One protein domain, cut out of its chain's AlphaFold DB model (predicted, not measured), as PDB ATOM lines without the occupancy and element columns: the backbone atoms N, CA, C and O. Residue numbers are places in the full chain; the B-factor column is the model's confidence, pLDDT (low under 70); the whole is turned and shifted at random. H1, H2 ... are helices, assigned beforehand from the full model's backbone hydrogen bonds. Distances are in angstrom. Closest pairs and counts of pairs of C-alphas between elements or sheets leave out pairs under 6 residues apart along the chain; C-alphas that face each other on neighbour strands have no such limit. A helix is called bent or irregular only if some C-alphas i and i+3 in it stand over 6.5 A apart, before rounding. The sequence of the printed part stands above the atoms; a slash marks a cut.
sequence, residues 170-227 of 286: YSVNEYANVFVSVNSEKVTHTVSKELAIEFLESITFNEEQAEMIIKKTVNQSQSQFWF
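What this domain is: This is residues 170 to 227 of the 286 residues of an uncharacterized protein of Stylophora pistillata (UniProt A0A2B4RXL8). The domain is an open, elongated arc of four helices in two loose groups, with H1 and H2 set crosswise at one end, H3 and the short H4 at the other, and the stretched link of residues 203 to 206 between the groups. Residues 170 and 171, before H1, lie toward the open side of the arc, while residues 188 to 194 and residues 219 to 224 stick out from the rest. The printed part has 58 residues with four named helices, in the order H1, H2, H3, H4, and no named strand; the class is all helix. The whole is loose, with a radius of gyration of the C-alphas of 14.2 A, and its C-alphas span 39 by 23 by 18 A along the three main axes.

How they stand to each other: Along the printed part, the first helix is H1, residues 172 to 182, and the second is H2, residues 193 to 202. H1 and H2 only just touch, with 3 pairs of C-alphas within 8 A. The closest C-alphas of the two helices are those of Phe 179 and Phe 199, 6.8 A apart. The lines of H1 and H2 stand about perpendicular, at 77 degrees, and their centres are 11.6 A apart. The third helix, H3, residues 207 to 216, follows H2 in the chain, yet the two are apart, with no C-alpha of the one within 8 A of the other. The last is H4, residues 224 to 227, which is close to H3 but not clearly touching it, with 2 pairs of C-alphas within 8 A. The closest C-alphas of H3 and H4 are those of Lys 216 and Phe 225, 7.5 A apart, and the centres of the two helices are 13.2 A apart. H1 is apart from both H3 and H4, and H2 is apart from H4. In H1, H2 and H3 every O i to N i+4 pair is within hydrogen-bond range. H4 is too short for such a pair; its one O i to N i+3 pair is within range.

Where its parts are: H1 begins at Val 172, with its C-alpha at (174.385, 335.443, 299.520), and ends at Val 182, with its C-alpha at (179.431, 322.617, 292.644). It is the longest helix by residues, with 11, and measures 15.4 A from first to last C-alpha. H2 runs from Lys 193 to Ser 202, 10 residues and 14.4 A. H3 runs from Glu 207, with its C-alpha at (186.591, 346.392, 295.366), to Lys 216, 10 residues and 14.2 A. H4 has four residues, from Gln 224 to Phe 227, and measures 5.3 A; C-alpha 227 is at (167.380, 343.680, 300.434). None of the four helices is bent or irregular.

The domain as a whole: The two C-alphas farthest apart in the domain are those of Glu 185 and Asn 219, at 40.0 A. The C-alphas of the first and last printed residues, Tyr 170 and Phe 227, are 12.2 A apart. Residues 188 to 194, of which 193 and 194 belong to H2, stand free, and so do residues 219 to 224, of which 224 belongs to H4. The body without these stretches has 45 residues, spans 39 by 18 by 14 A, and has a radius of gyration of 12.6 A. The link from H2 to H3, 4 residues, is tight; those from H1 to H2, 10 residues, and from H3 to H4, 7 residues, are short, and there is no long link. The printed part has no cut. The mean pLDDT of the printed part is 85.5, and residues 187 to 189, between H1 and H2, are under 70, where the model's confidence is low.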
ATOM      1  N   TYR A 170     176.666 338.983 293.071       88.44
ATOM      2  CA  TYR A 170     175.650 338.020 293.488       88.44
ATOM      3  C   TYR A 170     175.206 338.287 294.933       88.44
ATOM      4  O   TYR A 170     175.943 338.865 295.738       88.44
ATOM      5  N   SER A 171     173.976 337.913 295.267       90.31
ATOM      6  CA  SER A 171     173.463 337.841 296.639       90.31
ATOM      7  C   SER A 171     174.034 336.624 297.375       90.31
ATOM      8  O   SER A 171     174.499 335.665 296.756       90.31
ATOM      9  N   VAL A 172     173.957 336.607 298.711       88.50
ATOM     10  CA  VAL A 172     174.385 335.443 299.520       88.50
ATOM     11  C   VAL A 172     173.619 334.172 299.120       88.50
ATOM     12  O   VAL A 172     174.188 333.083 299.113       88.50
ATOM     13  N   ASN A 173     172.351 334.311 298.719       88.12
ATOM     14  CA  ASN A 173     171.520 333.210 298.236       88.12
ATOM     15  C   ASN A 173     172.002 332.658 296.880       88.12
ATOM     16  O   ASN A 173     172.059 331.447 296.689       88.12
ATOM     17  N   GLU A 174     172.401 333.524 295.947       90.38
ATOM     18  CA  GLU A 174     172.979 333.099 294.666       90.38
ATOM     19  C   GLU A 174     174.346 332.428 294.849       90.38
ATOM     20  O   GLU A 174     174.574 331.368 294.265       90.38
ATOM     21  N   TYR A 175     175.216 332.962 295.717       90.44
ATOM     22  CA  TYR A 175     176.458 332.276 296.099       90.44
ATOM     23  C   TYR A 175     176.173 330.889 296.692       90.44
ATOM     24  O   TYR A 175     176.850 329.929 296.328       90.44
ATOM     25  N   ALA A 176     175.160 330.752 297.556       87.94
ATOM     26  CA  ALA A 176     174.770 329.459 298.120       87.94
ATOM     27  C   ALA A 176     174.288 328.480 297.035       87.94
ATOM     28  O   ALA A 176     174.711 327.328 297.028       87.94
ATOM     29  N   ASN A 177     173.477 328.934 296.074       88.81
ATOM     30  CA  ASN A 177     173.018 328.107 294.952       88.81
ATOM     31  C   ASN A 177     174.181 327.621 294.069       88.81
ATOM     32  O   ASN A 177     174.223 326.450 293.685       88.81
ATOM     33  N   VAL A 178     175.151 328.494 293.770       89.12
ATOM     34  CA  VAL A 178     176.365 328.128 293.022       89.12
ATOM     35  C   VAL A 178     177.227 327.153 293.827       89.12
ATOM     36  O   VAL A 178     177.644 326.126 293.300       89.12
ATOM     37  N   PHE A 179     177.447 327.413 295.117       89.31
ATOM     38  CA  PHE A 179     178.228 326.532 295.983       89.31
ATOM     39  C   PHE A 179     177.604 325.136 296.108       89.31
ATOM     40  O   PHE A 179     178.320 324.136 296.031       89.31
ATOM     41  N   VAL A 180     176.276 325.058 296.258       87.44
ATOM     42  CA  VAL A 180     175.525 323.796 296.318       87.44
ATOM     43  C   VAL A 180     175.609 323.040 294.995       87.44
ATOM     44  O   VAL A 180     175.836 321.834 295.028       87.44
ATOM     45  N   SER A 181     175.490 323.710 293.842       86.75
ATOM     46  CA  SER A 181     175.588 323.023 292.545       86.75
ATOM     47  C   SER A 181     176.974 322.401 292.328       86.75
ATOM     48  O   SER A 181     177.063 321.240 291.929       86.75
ATOM     49  N   VAL A 182     178.044 323.112 292.702       86.56
ATOM     50  CA  VAL A 182     179.431 322.617 292.644       86.56
ATOM     51  C   VAL A 182     179.692 321.496 293.660       86.56
ATOM     52  O   VAL A 182     180.368 320.523 293.335       86.56
ATOM     53  N   ASN A 183     179.141 321.587 294.875       84.12
ATOM     54  CA  ASN A 183     179.374 320.631 295.966       84.12
ATOM     55  C   ASN A 183     178.224 319.623 296.160       84.12
ATOM     56  O   ASN A 183     178.030 319.127 297.272       84.12
ATOM     57  N   SER A 184     177.472 319.303 295.101       75.31
ATOM     58  CA  SER A 184     176.221 318.519 295.163       75.31
ATOM     59  C   SER A 184     176.323 317.200 295.953       75.31
ATOM     60  O   SER A 184     175.352 316.789 296.581       75.31
ATOM     61  N   GLU A 185     177.490 316.549 295.975       74.19
ATOM     62  CA  GLU A 185     177.731 315.297 296.716       74.19
ATOM     63  C   GLU A 185     177.904 315.486 298.238       74.19
ATOM     64  O   GLU A 185     177.614 314.572 299.011       74.19
ATOM     65  N   LYS A 186     178.362 316.662 298.691       70.00
ATOM     66  CA  LYS A 186     178.561 316.986 300.119       70.00
ATOM     67  C   LYS A 186     177.291 317.507 300.797       70.00
ATOM     68  O   LYS A 186     177.176 317.466 302.023       70.00
ATOM     69  N   VAL A 187     176.355 318.054 300.020       67.31
ATOM     70  CA  VAL A 187     175.164 318.744 300.536       67.31
ATOM     71  C   VAL A 187     174.101 317.721 300.940       67.31
ATOM     72  O   VAL A 187     173.251 317.313 300.152       67.31
ATOM     73  N   THR A 188     174.137 317.302 302.204       69.19
ATOM     74  CA  THR A 188     173.071 316.473 302.793       69.19
ATOM     75  C   THR A 188     171.879 317.328 303.252       69.19
ATOM     76  O   THR A 188     171.966 318.551 303.347       69.19
ATOM     77  N   HIS A 189     170.763 316.688 303.626       65.75
ATOM     78  CA  HIS A 189     169.582 317.360 304.197       65.75
ATOM     79  C   HIS A 189     169.869 318.115 305.522       65.75
ATOM     80  O   HIS A 189     169.040 318.892 305.999       65.75
ATOM     81  N   THR A 190     171.033 317.903 306.143       71.00
ATOM     82  CA  THR A 190     171.495 318.634 307.331       71.00
ATOM     83  C   THR A 190     172.828 319.316 307.050       71.00
ATOM     84  O   THR A 190     173.818 318.645 306.762       71.00
ATOM     85  N   VAL A 191     172.869 320.643 307.177       76.12
ATOM     86  CA  VAL A 191     174.101 321.425 307.004       76.12
ATOM     87  C   VAL A 191     175.029 321.159 308.188       76.12
ATOM     88  O   VAL A 191     174.635 321.379 309.340       76.12
ATOM     89  N   SER A 192     176.241 320.668 307.915       85.56
ATOM     90  CA  SER A 192     177.286 320.555 308.935       85.56
ATOM     91  C   SER A 192     177.969 321.904 309.156       85.56
ATOM     92  O   SER A 192     177.932 322.793 308.303       85.56
ATOM     93  N   LYS A 193     178.606 322.054 310.317       85.81
ATOM     94  CA  LYS A 193     179.343 323.264 310.690       85.81
ATOM     95  C   LYS A 193     180.511 323.516 309.727       85.81
ATOM     96  O   LYS A 193     180.753 324.620 309.264       85.81
ATOM     97  N   GLU A 194     181.191 322.439 309.361       88.44
ATOM     98  CA  GLU A 194     182.353 322.424 308.480       88.44
ATOM     99  C   GLU A 194     181.976 322.873 307.060       88.44
ATOM    100  O   GLU A 194     182.701 323.656 306.455       88.44
ATOM    101  N   LEU A 195     180.806 322.454 306.559       86.81
ATOM    102  CA  LEU A 195     180.289 322.869 305.252       86.81
ATOM    103  C   LEU A 195     179.842 324.342 305.243       86.81
ATOM    104  O   LEU A 195     179.977 325.020 304.227       86.81
ATOM    105  N   ALA A 196     179.330 324.855 306.369       86.00
ATOM    106  CA  ALA A 196     179.009 326.274 306.522       86.00
ATOM    107  C   ALA A 196     180.275 327.151 306.513       86.00
ATOM    108  O   ALA A 196     180.274 328.209 305.883       86.00
ATOM    109  N   ILE A 197     181.358 326.695 307.151       89.69
ATOM    110  CA  ILE A 197     182.671 327.353 307.096       89.69
ATOM    111  C   ILE A 197     183.238 327.304 305.668       89.69
ATOM    112  O   ILE A 197     183.583 328.356 305.138       89.69
ATOM    113  N   GLU A 198     183.242 326.137 305.009       90.75
ATOM    114  CA  GLU A 198     183.708 325.985 303.615       90.75
ATOM    115  C   GLU A 198     182.950 326.922 302.653       90.75
ATOM    116  O   GLU A 198     183.551 327.560 301.788       90.75
ATOM    117  N   PHE A 199     181.633 327.072 302.840       90.44
ATOM    118  CA  PHE A 199     180.835 328.039 302.091       90.44
ATOM    119  C   PHE A 199     181.277 329.486 302.349       90.44
ATOM    120  O   PHE A 199     181.515 330.220 301.391       90.44
ATOM    121  N   LEU A 200     181.415 329.903 303.611       88.94
ATOM    122  CA  LEU A 200     181.823 331.271 303.954       88.94
ATOM    123  C   LEU A 200     183.229 331.609 303.436       88.94
ATOM    124  O   LEU A 200     183.438 332.716 302.948       88.94
ATOM    125  N   GLU A 201     184.167 330.662 303.491       90.19
ATOM    126  CA  GLU A 201     185.526 330.810 302.954       90.19
ATOM    127  C   GLU A 201     185.554 330.867 301.415       90.19
ATOM    128  O   GLU A 201     186.444 331.492 300.839       90.19
ATOM    129  N   SER A 202     184.559 330.281 300.735       89.69
ATOM    130  CA  SER A 202     184.425 330.370 299.271       89.69
ATOM    131  C   SER A 202     183.944 331.741 298.768       89.69
ATOM    132  O   SER A 202     184.150 332.075 297.596       89.69
ATOM    133  N   ILE A 203     183.318 332.558 299.628       89.19
ATOM    134  CA  ILE A 203     182.821 333.886 299.251       89.19
ATOM    135  C   ILE A 203     183.990 334.874 299.222       89.19
ATOM    136  O   ILE A 203     184.454 335.366 300.249       89.19
ATOM    137  N   THR A 204     184.415 335.230 298.013       86.25
ATOM    138  CA  THR A 204     185.379 336.307 297.769       86.25
ATOM    139  C   THR A 204     184.668 337.566 297.272       86.25
ATOM    140  O   THR A 204     183.633 337.491 296.611       86.25
ATOM    141  N   PHE A 205     185.213 338.730 297.626       83.81
ATOM    142  CA  PHE A 205     184.700 340.043 297.233       83.81
ATOM    143  C   PHE A 205     185.864 340.938 296.813       83.81
ATOM    144  O   PHE A 205     186.810 341.103 297.585       83.81
ATOM    145  N   ASN A 206     185.792 341.515 295.613       88.75
ATOM    146  CA  ASN A 206     186.725 342.548 295.165       88.75
ATOM    147  C   ASN A 206     186.133 343.964 295.350       88.75
ATOM    148  O   ASN A 206     184.952 344.139 295.662       88.75
ATOM    149  N   GLU A 207     186.975 344.985 295.187       89.31
ATOM    150  CA  GLU A 207     186.591 346.392 295.366       89.31
ATOM    151  C   GLU A 207     185.575 346.855 294.304       89.31
ATOM    152  O   GLU A 207     184.590 347.512 294.631       89.31
ATOM    153  N   GLU A 208     185.725 346.400 293.058       87.62
ATOM    154  CA  GLU A 208     184.815 346.692 291.939       87.62
ATOM    155  C   GLU A 208     183.382 346.185 292.195       87.62
ATOM    156  O   GLU A 208     182.399 346.864 291.889       87.62
ATOM    157  N   GLN A 209     183.244 344.995 292.787       89.31
ATOM    158  CA  GLN A 209     181.967 344.420 293.207       89.31
ATOM    159  C   GLN A 209     181.354 345.224 294.355       89.31
ATOM    160  O   GLN A 209     180.144 345.451 294.353       89.31
ATOM    161  N   ALA A 210     182.166 345.681 295.314       89.38
ATOM    162  CA  ALA A 210     181.701 346.537 296.402       89.38
ATOM    163  C   ALA A 210     181.203 347.894 295.873       89.38
ATOM    164  O   ALA A 210     180.090 348.308 296.203       89.38
ATOM    165  N   GLU A 211     181.955 348.541 294.977       89.75
ATOM    166  CA  GLU A 211     181.509 349.749 294.277       89.75
ATOM    167  C   GLU A 211     180.218 349.525 293.488       89.75
ATOM    168  O   GLU A 211     179.314 350.361 293.527       89.75
ATOM    169  N   MET A 212     180.109 348.408 292.759       89.88
ATOM    170  CA  MET A 212     178.905 348.114 291.989       89.88
ATOM    171  C   MET A 212     177.694 347.874 292.896       89.88
ATOM    172  O   MET A 212     176.599 348.319 292.542       89.88
ATOM    173  N   ILE A 213     177.863 347.233 294.061       89.19
ATOM    174  CA  ILE A 213     176.799 347.169 295.076       89.19
ATOM    175  C   ILE A 213     176.383 348.584 295.457       89.19
ATOM    176  O   ILE A 213     175.203 348.899 295.334       89.19
ATOM    177  N   ILE A 214     177.319 349.445 295.867       88.88
ATOM    178  CA  ILE A 214     177.025 350.821 296.302       88.88
ATOM    179  C   ILE A 214     176.249 351.580 295.212       88.88
ATOM    180  O   ILE A 214     175.161 352.090 295.473       88.88
ATOM    181  N   LYS A 215     176.740 351.560 293.967       89.06
ATOM    182  CA  LYS A 215     176.100 352.207 292.807       89.06
ATOM    183  C   LYS A 215     174.678 351.678 292.554       89.06
ATOM    184  O   LYS A 215     173.757 352.470 292.377       89.06
ATOM    185  N   LYS A 216     174.460 350.356 292.602       86.88
ATOM    186  CA  LYS A 216     173.133 349.724 292.414       86.88
ATOM    187  C   LYS A 216     172.195 349.845 293.623       86.88
ATOM    188  O   LYS A 216     171.006 349.546 293.506       86.88
ATOM    189  N   THR A 217     172.702 350.254 294.785       87.75
ATOM    190  CA  THR A 217     171.943 350.300 296.046       87.75
ATOM    191  C   THR A 217     171.726 351.706 296.607       87.75
ATOM    192  O   THR A 217     171.212 351.844 297.716       87.75
ATOM    193  N   VAL A 218     172.022 352.750 295.825       87.06
ATOM    194  CA  VAL A 218     171.850 354.161 296.219       87.06
ATOM    195  C   VAL A 218     170.423 354.504 296.680       87.06
ATOM    196  O   VAL A 218     170.255 355.259 297.633       87.06
ATOM    197  N   ASN A 219     169.398 353.871 296.093       81.25
ATOM    198  CA  ASN A 219     167.984 354.049 296.467       81.25
ATOM    199  C   ASN A 219     167.551 353.217 297.697       81.25
ATOM    200  O   ASN A 219     166.374 353.199 298.058       81.25
ATOM    201  N   GLN A 220     168.490 352.517 298.339       85.50
ATOM    202  CA  GLN A 220     168.318 351.791 299.600       85.50
ATOM    203  C   GLN A 220     167.053 350.910 299.632       85.50
ATOM    204  O   GLN A 220     166.887 350.042 298.778       85.50
ATOM    205  N   SER A 221     166.151 351.138 300.589       82.12
ATOM    206  CA  SER A 221     164.918 350.372 300.813       82.12
ATOM    207  C   SER A 221     163.899 350.422 299.665       82.12
ATOM    208  O   SER A 221     162.945 349.653 299.689       82.12
ATOM    209  N   GLN A 222     164.092 351.270 298.649       82.50
ATOM    210  CA  GLN A 222     163.286 351.253 297.420       82.50
ATOM    211  C   GLN A 222     163.802 350.252 296.369       82.50
ATOM    212  O   GLN A 222     163.196 350.102 295.312       82.50
ATOM    213  N   SER A 223     164.925 349.571 296.628       85.50
ATOM    214  CA  SER A 223     165.541 348.607 295.713       85.50
ATOM    215  C   SER A 223     165.475 347.189 296.277       85.50
ATOM    216  O   SER A 223     166.063 346.908 297.322       85.50
ATOM    217  N   GLN A 224     164.839 346.257 295.556       86.00
ATOM    218  CA  GLN A 224     164.847 344.834 295.930       86.00
ATOM    219  C   GLN A 224     166.285 344.299 296.060       86.00
ATOM    220  O   GLN A 224     166.617 343.637 297.040       86.00
ATOM    221  N   PHE A 225     167.179 344.726 295.163       89.56
ATOM    222  CA  PHE A 225     168.597 344.368 295.189       89.56
ATOM    223  C   PHE A 225     169.317 344.809 296.482       89.56
ATOM    224  O   PHE A 225     170.255 344.141 296.914       89.56
ATOM    225  N   TRP A 226     168.884 345.889 297.152       89.56
ATOM    226  CA  TRP A 226     169.426 346.275 298.469       89.56
ATOM    227  C   TRP A 226     169.025 345.278 299.560       89.56
ATOM    228  O   TRP A 226     169.854 344.945 300.408       89.56
ATOM    229  N   PHE A 227     167.794 344.755 299.529       88.75
ATOM    230  CA  PHE A 227     167.380 343.680 300.434       88.75
ATOM    231  C   PHE A 227     168.142 342.385 300.127       88.75
ATOM    232  O   PHE A 227     168.735 341.808 301.039       88.75
TER     233      PHE A 227